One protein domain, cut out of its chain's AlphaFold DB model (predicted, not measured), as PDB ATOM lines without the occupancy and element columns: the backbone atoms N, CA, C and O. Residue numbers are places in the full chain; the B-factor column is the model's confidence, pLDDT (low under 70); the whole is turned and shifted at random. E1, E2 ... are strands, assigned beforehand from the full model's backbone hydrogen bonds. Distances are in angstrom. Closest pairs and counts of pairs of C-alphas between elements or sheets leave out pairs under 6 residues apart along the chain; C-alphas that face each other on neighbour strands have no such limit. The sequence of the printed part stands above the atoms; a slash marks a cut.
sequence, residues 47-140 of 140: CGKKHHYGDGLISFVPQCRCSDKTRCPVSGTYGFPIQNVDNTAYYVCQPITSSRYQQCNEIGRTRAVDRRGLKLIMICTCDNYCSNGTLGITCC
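AT A GLANCE: This is residues 47 to 140 of the 140 residues of a protein of Gemmula speciosa (UniProt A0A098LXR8). With little regular structure, the domain is a twisted four-stranded sheet, E2-E1-E4-E3, and a small separate hairpin, E5 and E6, joined to it by one long loop, residues 93 to 109. The 94 printed residues have no named helix and six strands, E1 to E6 along the chain; the class is all strand, with 27 residues in named elements. Both sheets are antiparallel. The whole is compact, radius of gyration of the C-alphas 12.9 A, spanning 33 by 32 by 28 A.

IN THESE COORDINATES: E1, residues 47 to 52, runs 17.1 A from C-alpha 47 at (1.107, -44.559, -33.697). E2 is residues 58 to 62, 13.1 A; E3 79 to 81, 6.9 A; E4 88 to 92, 13.6 A; E5 110 to 114, 9.5 A. E6, residues 120 to 122, 6.6 A, ends at C-alpha 122 (5.452, -49.476, -25.546).

HOW THE PARTS SIT: Within hydrogen-bond range are N 51 and O 59 in hairpin E1 and E2, 2.8 A; N 50 and O 89 between antiparallel E1 and E4, 2.7 A; N 90 and O 80 in hairpin E3 and E4, 2.9 A; N 121 and O 113 in hairpin E5 and E6, 3.4 A. E4 and E6 are near each other, with 5 pairs of C-alphas within 10 A.

THE WHOLE: The farthest C-alphas, Asp 55 and Ser 99, are 37.3 A apart. The printed part has no cut; links E2 to E3 and E4 to E5 are long. pLDDT is under 70 in 27 residues, among them 105 to 118.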
ATOM      1  N   CYS A  47       1.943 -45.368 -32.821       87.50
ATOM      2  CA  CYS A  47       1.107 -44.559 -33.697       87.50
ATOM      3  C   CYS A  47       1.210 -44.937 -35.172       87.50
ATOM      4  O   CYS A  47       0.315 -44.600 -35.947       87.50
ATOM      5  N   GLY A  48       2.253 -45.665 -35.569       88.44
ATOM      6  CA  GLY A  48       2.421 -46.103 -36.947       88.44
ATOM      7  C   GLY A  48       3.550 -47.105 -37.130       88.44
ATOM      8  O   GLY A  48       4.378 -47.305 -36.239       88.44
ATOM      9  N   LYS A  49       3.551 -47.750 -38.293       86.75
ATOM     10  CA  LYS A  49       4.537 -48.760 -38.693       86.75
ATOM     11  C   LYS A  49       5.011 -48.450 -40.106       86.75
ATOM     12  O   LYS A  49       4.182 -48.155 -40.960       86.75
ATOM     13  N   LYS A  50       6.311 -48.531 -40.357       86.44
ATOM     14  CA  LYS A  50       6.936 -48.339 -41.664       86.44
ATOM     15  C   LYS A  50       7.577 -49.652 -42.094       86.44
ATOM     16  O   LYS A  50       8.488 -50.115 -41.420       86.44
ATOM     17  N   HIS A  51       7.099 -50.238 -43.181       84.94
ATOM     18  CA  HIS A  51       7.721 -51.401 -43.806       84.94
ATOM     19  C   HIS A  51       8.681 -50.939 -44.893       84.94
ATOM     20  O   HIS A  51       8.327 -50.078 -45.706       84.94
ATOM     21  N   HIS A  52       9.882 -51.508 -44.876       80.19
ATOM     22  CA  HIS A  52      10.888 -51.337 -45.913       80.19
ATOM     23  C   HIS A  52      10.922 -52.601 -46.768       80.19
ATOM     24  O   HIS A  52      11.442 -53.628 -46.338       80.19
ATOM     25  N   TYR A  53      10.366 -52.524 -47.971       78.06
ATOM     26  CA  TYR A  53      10.449 -53.608 -48.941       78.06
ATOM     27  C   TYR A  53      11.797 -53.544 -49.681       78.06
ATOM     28  O   TYR A  53      12.404 -52.479 -49.814       78.06
ATOM     29  N   GLY A  54      12.303 -54.705 -50.109       69.00
ATOM     30  CA  GLY A  54      13.653 -54.850 -50.675       69.00
ATOM     31  C   GLY A  54      13.890 -54.115 -52.001       69.00
ATOM     32  O   GLY A  54      15.034 -53.887 -52.374       69.00
ATOM     33  N   ASP A  55      12.827 -53.701 -52.685       76.94
ATOM     34  CA  ASP A  55      12.831 -52.882 -53.904       76.94
ATOM     35  C   ASP A  55      12.930 -51.368 -53.623       76.94
ATOM     36  O   ASP A  55      12.853 -50.551 -54.538       76.94
ATOM     37  N   GLY A  56      13.092 -50.977 -52.354       69.31
ATOM     38  CA  GLY A  56      13.093 -49.579 -51.930       69.31
ATOM     39  C   GLY A  56      11.690 -49.000 -51.729       69.31
ATOM     40  O   GLY A  56      11.570 -47.826 -51.361       69.31
ATOM     41  N   LEU A  57      10.630 -49.795 -51.909       73.25
ATOM     42  CA  LEU A  57       9.273 -49.379 -51.587       73.25
ATOM     43  C   LEU A  57       9.129 -49.221 -50.068       73.25
ATOM     44  O   LEU A  57       9.515 -50.074 -49.267       73.25
ATOM     45  N   ILE A  58       8.543 -48.099 -49.661       80.12
ATOM     46  CA  ILE A  58       8.295 -47.772 -48.260       80.12
ATOM     47  C   ILE A  58       6.790 -47.639 -48.061       80.12
ATOM     48  O   ILE A  58       6.164 -46.745 -48.630       80.12
ATOM     49  N   SER A  59       6.216 -48.478 -47.198       84.50
ATOM     50  CA  SER A  59       4.808 -48.365 -46.800       84.50
ATOM     51  C   SER A  59       4.697 -47.909 -45.353       84.50
ATOM     52  O   SER A  59       5.257 -48.540 -44.458       84.50
ATOM     53  N   PHE A  60       3.965 -46.820 -45.109       85.19
ATOM     54  CA  PHE A  60       3.651 -46.354 -43.762       85.19
ATOM     55  C   PHE A  60       2.176 -46.581 -43.438       85.19
ATOM     56  O   PHE A  60       1.293 -46.026 -44.087       85.19
ATOM     57  N   VAL A  61       1.916 -47.353 -42.385       84.75
ATOM     58  CA  VAL A  61       0.573 -47.688 -41.913       84.75
ATOM     59  C   VAL A  61       0.307 -46.959 -40.590       84.75
ATOM     60  O   VAL A  61       0.838 -47.377 -39.551       84.75
ATOM     61  N   PRO A  62      -0.499 -45.878 -40.583       83.69
ATOM     62  CA  PRO A  62      -0.903 -45.212 -39.349       83.69
ATOM     63  C   PRO A  62      -1.853 -46.104 -38.536       83.69
ATOM     64  O   PRO A  62      -2.749 -46.739 -39.081       83.69
ATOM     65  N   GLN A  63      -1.664 -46.140 -37.218       83.25
ATOM     66  CA  GLN A  63      -2.478 -46.921 -36.274       83.25
ATOM     67  C   GLN A  63      -3.407 -46.023 -35.443       83.25
ATOM     68  O   GLN A  63      -4.519 -46.413 -35.095       83.25
ATOM     69  N   CYS A  64      -2.959 -44.809 -35.112       83.25
ATOM     70  CA  CYS A  64      -3.719 -43.819 -34.351       83.25
ATOM     71  C   CYS A  64      -3.139 -42.408 -34.565       83.25
ATOM     72  O   CYS A  64      -2.018 -42.258 -35.063       83.25
ATOM     73  N   ARG A  65      -3.885 -41.363 -34.182       87.12
ATOM     74  CA  ARG A  65      -3.426 -39.960 -34.242       87.12
ATOM     75  C   ARG A  65      -2.806 -39.538 -32.918       87.12
ATOM     76  O   ARG A  65      -3.349 -39.837 -31.864       87.12
ATOM     77  N   CYS A  66      -1.689 -38.823 -32.940       85.75
ATOM     78  CA  CYS A  66      -1.107 -38.322 -31.700       85.75
ATOM     79  C   CYS A  66      -1.951 -37.169 -31.136       85.75
ATOM     80  O   CYS A  66      -2.507 -36.375 -31.887       85.75
ATOM     81  N   SER A  67      -2.068 -37.071 -29.813       80.00
ATOM     82  CA  SER A  67      -2.871 -36.022 -29.163       80.00
ATOM     83  C   SER A  67      -2.329 -34.620 -29.456       80.00
ATOM     84  O   SER A  67      -3.090 -33.714 -29.767       80.00
ATOM     85  N   ASP A  68      -1.000 -34.484 -29.441       70.75
ATOM     86  CA  ASP A  68      -0.300 -33.201 -29.610       70.75
ATOM     87  C   ASP A  68       0.100 -32.935 -31.073       70.75
ATOM     88  O   ASP A  68       0.546 -31.847 -31.428       70.75
ATOM     89  N   LYS A  69      -0.005 -33.953 -31.937       63.84
ATOM     90  CA  LYS A  69       0.388 -33.897 -33.350       63.84
ATOM     91  C   LYS A  69      -0.678 -34.583 -34.191       63.84
ATOM     92  O   LYS A  69      -0.929 -35.770 -34.024       63.84
ATOM     93  N   THR A  70      -1.233 -33.889 -35.180       69.06
ATOM     94  CA  THR A  70      -2.236 -34.473 -36.093       69.06
ATOM     95  C   THR A  70      -1.729 -35.710 -36.851       69.06
ATOM     96  O   THR A  70      -2.541 -36.493 -37.348       69.06
ATOM     97  N   ARG A  71      -0.404 -35.925 -36.920       81.38
ATOM     98  CA  ARG A  71       0.244 -37.072 -37.574       81.38
ATOM     99  C   ARG A  71       1.286 -37.745 -36.672       81.38
ATOM    100  O   ARG A  71       1.962 -37.088 -35.882       81.38
ATOM    101  N   CYS A  72       1.425 -39.062 -36.830       86.06
ATOM    102  CA  CYS A  72       2.475 -39.858 -36.195       86.06
ATOM    103  C   CYS A  72       3.858 -39.449 -36.745       86.06
ATOM    104  O   CYS A  72       4.010 -39.374 -37.967       86.06
ATOM    105  N   PRO A  73       4.855 -39.152 -35.893       87.25
ATOM    106  CA  PRO A  73       6.192 -38.786 -36.354       87.25
ATOM    107  C   PRO A  73       6.909 -39.995 -36.972       87.25
ATOM    108  O   PRO A  73       6.938 -41.063 -36.374       87.25
ATOM    109  N   VAL A  74       7.511 -39.813 -38.153       82.50
ATOM    110  CA  VAL A  74       8.199 -40.878 -38.921       82.50
ATOM    111  C   VAL A  74       9.711 -40.660 -39.076       82.50
ATOM    112  O   VAL A  74      10.360 -41.320 -39.886       82.50
ATOM    113  N   SER A  75      10.290 -39.739 -38.307       76.06
ATOM    114  CA  SER A  75      11.710 -39.377 -38.368       76.06
ATOM    115  C   SER A  75      12.347 -39.281 -36.977       76.06
ATOM    116  O   SER A  75      11.669 -39.012 -35.983       76.06
ATOM    117  N   GLY A  76      13.666 -39.497 -36.910       74.88
ATOM    118  CA  GLY A  76      14.481 -39.270 -35.712       74.88
ATOM    119  C   GLY A  76      14.249 -40.269 -34.570       74.88
ATOM    120  O   GLY A  76      14.100 -41.466 -34.792       74.88
ATOM    121  N   THR A  77      14.206 -39.758 -33.334       80.00
ATOM    122  CA  THR A  77      14.174 -40.501 -32.054       80.00
ATOM    123  C   THR A  77      12.814 -41.122 -31.694       80.00
ATOM    124  O   THR A  77      12.546 -41.397 -30.526       80.00
ATOM    125  N   TYR A  78      11.895 -41.248 -32.650       82.50
ATOM    126  CA  TYR A  78      10.500 -41.648 -32.403       82.50
ATOM    127  C   TYR A  78      10.185 -43.071 -32.837       82.50
ATOM    128  O   TYR A  78       9.060 -43.526 -32.635       82.50
ATOM    129  N   GLY A  79      11.148 -43.763 -33.434       80.75
ATOM    130  CA  GLY A  79      10.946 -45.124 -33.876       80.75
ATOM    131  C   GLY A  79      12.123 -46.027 -33.601       80.75
ATOM    132  O   GLY A  79      13.207 -45.580 -33.230       80.75
ATOM    133  N   PHE A  80      11.866 -47.312 -33.770       81.38
ATOM    134  CA  PHE A  80      12.862 -48.356 -33.639       81.38
ATOM    135  C   PHE A  80      12.644 -49.414 -34.722       81.38
ATOM    136  O   PHE A  80      11.492 -49.746 -35.030       81.38
ATOM    137  N   PRO A  81      13.728 -49.929 -35.318       76.81
ATOM    138  CA  PRO A  81      13.648 -51.050 -36.236       76.81
ATOM    139  C   PRO A  81      13.426 -52.341 -35.446       76.81
ATOM    140  O   PRO A  81      14.044 -52.546 -34.402       76.81
ATOM    141  N   ILE A  82      12.561 -53.219 -35.945       72.44
ATOM    142  CA  ILE A  82      12.529 -54.609 -35.497       72.44
ATOM    143  C   ILE A  82      13.495 -55.411 -36.362       72.44
ATOM    144  O   ILE A  82      13.325 -55.492 -37.577       72.44
ATOM    145  N   GLN A  83      14.473 -56.040 -35.718       64.38
ATOM    146  CA  GLN A  83      15.340 -57.037 -36.330       64.38
ATOM    147  C   GLN A  83      14.585 -58.374 -36.404       64.38
ATOM    148  O   GLN A  83      14.574 -59.159 -35.459       64.38
ATOM    149  N   ASN A  84      13.870 -58.584 -37.512       57.53
ATOM    150  CA  ASN A  84      13.494 -59.878 -38.098       57.53
ATOM    151  C   ASN A  84      12.900 -59.635 -39.509       57.53
ATOM    152  O   ASN A  84      12.701 -58.477 -39.874       57.53
ATOM    153  N   VAL A  85      12.631 -60.711 -40.266       56.78
ATOM    154  CA  VAL A  85      12.223 -60.848 -41.698       56.78
ATOM    155  C   VAL A  85      11.540 -59.650 -42.398       56.78
ATOM    156  O   VAL A  85      11.783 -59.427 -43.580       56.78
ATOM    157  N   ASP A  86      10.725 -58.857 -41.703       69.75
ATOM    158  CA  ASP A  86       9.850 -57.844 -42.308       69.75
ATOM    159  C   ASP A  86      10.455 -56.426 -42.404       69.75
ATOM    160  O   ASP A  86       9.819 -55.524 -42.955       69.75
ATOM    161  N   ASN A  87      11.668 -56.209 -41.868       78.00
ATOM    162  CA  ASN A  87      12.379 -54.917 -41.882       78.00
ATOM    163  C   ASN A  87      11.464 -53.723 -41.520       78.00
ATOM    164  O   ASN A  87      11.409 -52.687 -42.194       78.00
ATOM    165  N   THR A  88      10.678 -53.907 -40.459       81.88
ATOM    166  CA  THR A  88       9.619 -52.980 -40.057       81.88
ATOM    167  C   THR A  88      10.100 -52.060 -38.943       81.88
ATOM    168  O   THR A  88      10.503 -52.515 -37.872       81.88
ATOM    169  N   ALA A  89       9.982 -50.751 -39.147       85.62
ATOM    170  CA  ALA A  89      10.188 -49.747 -38.112       85.62
ATOM    171  C   ALA A  89       8.856 -49.333 -37.474       85.62
ATOM    172  O   ALA A  89       7.870 -49.067 -38.164       85.62
ATOM    173  N   TYR A  90       8.811 -49.241 -36.150       86.19
ATOM    174  CA  TYR A  90       7.612 -48.864 -35.398       86.19
ATOM    175  C   TYR A  90       7.810 -47.490 -34.783       86.19
ATOM    176  O   TYR A  90       8.908 -47.186 -34.332       86.19
ATOM    177  N   TYR A  91       6.751 -46.681 -34.741       88.38
ATOM    178  CA  TYR A  91       6.815 -45.282 -34.320       88.38
ATOM    179  C   TYR A  91       5.836 -44.966 -33.194       88.38
ATOM    180  O   TYR A  91       4.709 -45.469 -33.168       88.38
ATOM    181  N   VAL A  92       6.248 -44.092 -32.280       88.06
ATOM    182  CA  VAL A  92       5.459 -43.610 -31.137       88.06
ATOM    183  C   VAL A  92       5.301 -42.090 -31.179       88.06
ATOM    184  O   VAL A  92       6.086 -41.375 -31.791       88.06
ATOM    185  N   CYS A  93       4.281 -41.565 -30.499       86.69
ATOM    186  CA  CYS A  93       4.005 -40.123 -30.490       86.69
ATOM    187  C   CYS A  93       5.034 -39.285 -29.721       86.69
ATOM    188  O   CYS A  93       5.198 -38.097 -29.996       86.69
ATOM    189  N   GLN A  94       5.693 -39.881 -28.726       85.56
ATOM    190  CA  GLN A  94       6.623 -39.202 -27.828       85.56
ATOM    191  C   GLN A  94       8.048 -39.702 -28.069       85.56
ATOM    192  O   GLN A  94       8.220 -40.879 -28.377       85.56
ATOM    193  N   PRO A  95       9.067 -38.839 -27.930       84.81
ATOM    194  CA  PRO A  95      10.437 -39.222 -28.232       84.81
ATOM    195  C   PRO A  95      10.918 -40.302 -27.262       84.81
ATOM    196  O   PRO A  95      10.661 -40.234 -26.051       84.81
ATOM    197  N   ILE A  96      11.630 -41.285 -27.805       82.56
ATOM    198  CA  ILE A  96      12.200 -42.402 -27.063       82.56
ATOM    199  C   ILE A  96      13.442 -41.889 -26.332       82.56
ATOM    200  O   ILE A  96      14.529 -41.791 -26.888       82.56
ATOM    201  N   THR A  97      13.247 -41.494 -25.078       82.44
ATOM    202  CA  THR A  97      14.271 -40.927 -24.191       82.44
ATOM    203  C   THR A  97      14.259 -41.682 -22.868       82.44
ATOM    204  O   THR A  97      13.196 -42.141 -22.441       82.44
ATOM    205  N   SER A  98      15.412 -41.780 -22.198       74.38
ATOM    206  CA  SER A  98      15.563 -42.480 -20.909       74.38
ATOM    207  C   SER A  98      14.640 -41.935 -19.812       74.38
ATOM    208  O   SER A  98      14.177 -42.680 -18.952       74.38
ATOM    209  N   SER A  99      14.293 -40.646 -19.874       79.25
ATOM    210  CA  SER A  99      13.353 -40.004 -18.948       79.25
ATOM    211  C   SER A  99      11.885 -40.390 -19.176       79.25
ATOM    212  O   SER A  99      11.068 -40.260 -18.266       79.25
ATOM    213  N   ARG A 100      11.513 -40.872 -20.374       75.19
ATOM    214  CA  ARG A 100      10.129 -41.267 -20.719       75.19
ATOM    215  C   ARG A 100       9.930 -42.780 -20.786       75.19
ATOM    216  O   ARG A 100       8.825 -43.276 -20.512       75.19
ATOM    217  N   TYR A 101      10.986 -43.495 -21.147       77.38
ATOM    218  CA  TYR A 101      11.020 -44.939 -21.284       77.38
ATOM    219  C   TYR A 101      12.258 -45.471 -20.568       77.38
ATOM    220  O   TYR A 101      13.381 -45.146 -20.940       77.38
ATOM    221  N   GLN A 102      12.035 -46.284 -19.538       81.75
ATOM    222  CA  GLN A 102      13.107 -47.020 -18.872       81.75
ATOM    223  C   GLN A 102      13.615 -48.122 -19.798       81.75
ATOM    224  O   GLN A 102      12.809 -48.684 -20.542       81.75
ATOM    225  N   GLN A 103      14.906 -48.451 -19.734       80.06
ATOM    226  CA  GLN A 103      15.421 -49.644 -20.406       80.06
ATOM    227  C   GLN A 103      14.825 -50.907 -19.764       80.06
ATOM    228  O   GLN A 103      14.589 -50.948 -18.557       80.06
ATOM    229  N   CYS A 104      14.514 -51.925 -20.564       78.38
ATOM    230  CA  CYS A 104      14.135 -53.226 -20.040       78.38
ATOM    231  C   CYS A 104      15.419 -53.913 -19.566       78.38
ATOM    232  O   CYS A 104      16.358 -54.072 -20.337       78.38
ATOM    233  N   ASN A 105      15.438 -54.350 -18.310       69.31
ATOM    234  CA  ASN A 105      16.623 -54.960 -17.700       69.31
ATOM    235  C   ASN A 105      16.836 -56.434 -18.109       69.31
ATOM    236  O   ASN A 105      17.780 -57.058 -17.643       69.31
ATOM    237  N   GLU A 106      15.956 -57.008 -18.942       64.19
ATOM    238  CA  GLU A 106      15.924 -58.444 -19.253       64.19
ATOM    239  C   GLU A 106      15.583 -58.698 -20.734       64.19
ATOM    240  O   GLU A 106      14.617 -58.144 -21.275       64.19
ATOM    241  N   ILE A 107      16.357 -59.585 -21.368       57.16
ATOM    242  CA  ILE A 107      16.103 -60.128 -22.711       57.16
ATOM    243  C   ILE A 107      14.780 -60.914 -22.685       57.16
ATOM    244  O   ILE A 107      14.487 -61.625 -21.726       57.16
ATOM    245  N   GLY A 108      13.954 -60.779 -23.726       52.34
ATOM    246  CA  GLY A 108      12.695 -61.529 -23.846       52.34
ATOM    247  C   GLY A 108      11.454 -60.904 -23.190       52.34
ATOM    248  O   GLY A 108      10.356 -61.431 -23.377       52.34
ATOM    249  N   ARG A 109      11.551 -59.758 -22.495       57.75
ATOM    250  CA  ARG A 109      10.351 -59.060 -21.988       57.75
ATOM    251  C   ARG A 109       9.465 -58.535 -23.119       57.75
ATOM    252  O   ARG A 109       9.944 -57.875 -24.044       57.75
ATOM    253  N   THR A 110       8.154 -58.756 -22.997       55.59
ATOM    254  CA  THR A 110       7.149 -58.175 -23.894       55.59
ATOM    255  C   THR A 110       7.138 -56.662 -23.750       55.59
ATOM    256  O   THR A 110       6.792 -56.096 -22.715       55.59
ATOM    257  N   ARG A 111       7.527 -56.001 -24.824       57.16
ATOM    258  CA  ARG A 111       7.821 -54.575 -24.877       57.16
ATOM    259  C   ARG A 111       6.687 -53.772 -25.481       57.16
ATOM    260  O   ARG A 111       6.514 -52.604 -25.146       57.16
ATOM    261  N   ALA A 112       5.931 -54.417 -26.362       57.38
ATOM    262  CA  ALA A 112       4.656 -53.946 -26.847       57.38
ATOM    263  C   ALA A 112       3.634 -55.071 -26.725       57.38
ATOM    264  O   ALA A 112       3.689 -56.042 -27.475       57.38
ATOM    265  N   VAL A 113       2.734 -54.945 -25.751       59.19
ATOM    266  CA  VAL A 113       1.634 -55.895 -25.570       59.19
ATOM    267  C   VAL A 113       0.522 -55.491 -26.510       59.19
ATOM    268  O   VAL A 113       0.128 -54.322 -26.535       59.19
ATOM    269  N   ASP A 114      -0.001 -56.459 -27.243       54.94
ATOM    270  CA  ASP A 114      -1.255 -56.281 -27.937       54.94
ATOM    271  C   ASP A 114      -2.418 -56.348 -26.935       54.94
ATOM    272  O   ASP A 114      -2.820 -57.418 -26.470       54.94
ATOM    273  N   ARG A 115      -2.976 -55.193 -26.563       53.62
ATOM    274  CA  ARG A 115      -4.241 -55.186 -25.820       53.62
ATOM    275  C   ARG A 115      -5.389 -55.488 -26.787       53.62
ATOM    276  O   ARG A 115      -5.874 -54.585 -27.466       53.62
ATOM    277  N   ARG A 116      -5.882 -56.731 -26.741       54.12
ATOM    278  CA  ARG A 116      -7.087 -57.213 -27.452       54.12
ATOM    279  C   ARG A 116      -6.991 -57.202 -28.991       54.12
ATOM    280  O   ARG A 116      -8.011 -57.006 -29.645       54.12
ATOM    281  N   GLY A 117      -5.811 -57.408 -29.572       53.34
ATOM    282  CA  GLY A 117      -5.659 -57.579 -31.026       53.34
ATOM    283  C   GLY A 117      -5.415 -56.293 -31.831       53.34
ATOM    284  O   GLY A 117      -5.423 -56.338 -33.057       53.34
ATOM    285  N   LEU A 118      -5.328 -55.123 -31.184       57.69
ATOM    286  CA  LEU A 118      -5.480 -53.821 -31.847       57.69
ATOM    287  C   LEU A 118      -4.539 -52.709 -31.362       57.69
ATOM    288  O   LEU A 118      -4.429 -51.684 -32.037       57.69
ATOM    289  N   LYS A 119      -3.891 -52.826 -30.194       71.25
ATOM    290  CA  LYS A 119      -3.126 -51.704 -29.609       71.25
ATOM    291  C   LYS A 119      -1.818 -52.173 -29.001       71.25
ATOM    292  O   LYS A 119      -1.808 -52.685 -27.887       71.25
ATOM    293  N   LEU A 120      -0.724 -51.909 -29.708       76.75
ATOM    294  CA  LEU A 120       0.642 -52.111 -29.232       76.75
ATOM    295  C   LEU A 120       1.068 -50.925 -28.351       76.75
ATOM    296  O   LEU A 120       1.178 -49.797 -28.840       76.75
ATOM    297  N   ILE A 121       1.293 -51.170 -27.059       81.12
ATOM    298  CA  ILE A 121       1.727 -50.147 -26.088       81.12
ATOM    299  C   ILE A 121       3.176 -50.377 -25.687       81.12
ATOM    300  O   ILE A 121       3.481 -51.412 -25.106       81.12
ATOM    301  N   MET A 122       4.045 -49.399 -25.928       80.31
ATOM    302  CA  MET A 122       5.452 -49.476 -25.546       80.31
ATOM    303  C   MET A 122       5.627 -49.368 -24.023       80.31
ATOM    304  O   MET A 122       5.186 -48.396 -23.404       80.31
ATOM    305  N   ILE A 123       6.312 -50.342 -23.429       79.12
ATOM    306  CA  ILE A 123       6.560 -50.412 -21.983       79.12
ATOM    307  C   ILE A 123       7.955 -49.866 -21.639       79.12
ATOM    308  O   ILE A 123       8.063 -48.976 -20.791       79.12
ATOM    309  N   CYS A 124       8.998 -50.332 -22.333       77.81
ATOM    310  CA  CYS A 124      10.405 -50.017 -22.054       77.81
ATOM    311  C   CYS A 124      11.284 -49.965 -23.330       77.81
ATOM    312  O   CYS A 124      10.840 -50.357 -24.416       77.81
ATOM    313  N   THR A 125      12.501 -49.417 -23.213       79.62
ATOM    314  CA  THR A 125      13.560 -49.316 -24.242       79.62
ATOM    315  C   THR A 125      14.556 -50.492 -24.172       79.62
ATOM    316  O   THR A 125      14.704 -51.083 -23.127       79.62
ATOM    317  N   CYS A 126      15.236 -50.857 -25.253       77.44
ATOM    318  CA  CYS A 126      16.347 -51.821 -25.335       77.44
ATOM    319  C   CYS A 126      17.084 -51.498 -26.624       77.44
ATOM    320  O   CYS A 126      16.519 -50.835 -27.508       77.44
ATOM    321  N   ASP A 127      18.305 -51.995 -26.701       78.19
ATOM    322  CA  ASP A 127      19.236 -51.657 -27.762       78.19
ATOM    323  C   ASP A 127      18.864 -52.365 -29.068       78.19
ATOM    324  O   ASP A 127      18.837 -51.707 -30.108       78.19
ATOM    325  N   ASN A 128      18.405 -53.626 -29.007       77.38
ATOM    326  CA  ASN A 128      17.742 -54.281 -30.132       77.38
ATOM    327  C   ASN A 128      16.295 -54.698 -29.812       77.38
ATOM    328  O   ASN A 128      15.787 -54.663 -28.679       77.38
ATOM    329  N   TYR A 129      15.566 -54.986 -30.886       77.31
ATOM    330  CA  TYR A 129      14.155 -55.339 -30.864       77.31
ATOM    331  C   TYR A 129      13.938 -56.514 -31.801       77.31
ATOM    332  O   TYR A 129      14.353 -56.458 -32.954       77.31
ATOM    333  N   CYS A 130      13.210 -57.518 -31.336       75.56
ATOM    334  CA  CYS A 130      12.832 -58.678 -32.127       75.56
ATOM    335  C   CYS A 130      11.302 -58.825 -32.115       75.56
ATOM    336  O   CYS A 130      10.637 -58.467 -31.141       75.56
ATOM    337  N   SER A 131      10.713 -59.308 -33.211       73.00
ATOM    338  CA  SER A 131       9.293 -59.689 -33.248       73.00
ATOM    339  C   SER A 131       9.190 -61.181 -32.988       73.00
ATOM    340  O   SER A 131       9.857 -61.961 -33.667       73.00
ATOM    341  N   ASN A 132       8.350 -61.576 -32.030       67.44
ATOM    342  CA  ASN A 132       8.140 -62.985 -31.698       67.44
ATOM    343  C   ASN A 132       6.816 -63.532 -32.266       67.44
ATOM    344  O   ASN A 132       6.138 -64.316 -31.608       67.44
ATOM    345  N   GLY A 133       6.410 -63.056 -33.455       59.97
ATOM    346  CA  GLY A 133       5.236 -63.504 -34.222       59.97
ATOM    347  C   GLY A 133       3.881 -63.206 -33.567       59.97
ATOM    348  O   GLY A 133       3.090 -62.422 -34.084       59.97
ATOM    349  N   THR A 134       3.622 -63.811 -32.413       54.72
ATOM    350  CA  THR A 134       2.318 -63.889 -31.741       54.72
ATOM    351  C   THR A 134       2.246 -63.098 -30.435       54.72
ATOM    352  O   THR A 134       1.157 -62.721 -30.015       54.72
ATOM    353  N   LEU A 135       3.382 -62.831 -29.776       54.03
ATOM    354  CA  LEU A 135       3.417 -62.288 -28.403       54.03
ATOM    355  C   LEU A 135       3.862 -60.820 -28.303       54.03
ATOM    356  O   LEU A 135       3.999 -60.282 -27.205       54.03
ATOM    357  N   GLY A 136       4.040 -60.157 -29.445       67.25
ATOM    358  CA  GLY A 136       4.451 -58.759 -29.519       67.25
ATOM    359  C   GLY A 136       5.945 -58.572 -29.777       67.25
ATOM    360  O   GLY A 136       6.642 -59.463 -30.261       67.25
ATOM    361  N   ILE A 137       6.413 -57.358 -29.498       76.12
ATOM    362  CA  ILE A 137       7.795 -56.919 -29.730       76.12
ATOM    363  C   ILE A 137       8.594 -57.195 -28.454       76.12
ATOM    364  O   ILE A 137       8.127 -56.812 -27.380       76.12
ATOM    365  N   THR A 138       9.764 -57.822 -28.540       76.25
ATOM    366  CA  THR A 138      10.629 -58.188 -27.401       76.25
ATOM    367  C   THR A 138      12.030 -57.597 -27.533       76.25
ATOM    368  O   THR A 138      12.393 -57.059 -28.580       76.25
ATOM    369  N   CYS A 139      12.813 -57.662 -26.453       76.12
ATOM    370  CA  CYS A 139      14.240 -57.344 -26.492       76.12
ATOM    371  C   CYS A 139      15.067 -58.552 -26.904       76.12
ATOM    372  O   CYS A 139      14.882 -59.649 -26.368       76.12
ATOM    373  N   CYS A 140      15.980 -58.260 -27.811       73.44
ATOM    374  CA  CYS A 140      17.196 -58.963 -28.162       73.44
ATOM    375  C   CYS A 140      18.301 -57.873 -28.192       73.44
ATOM    376  O   CYS A 140      19.449 -58.181 -28.545       73.44
TER     377      CYS A 140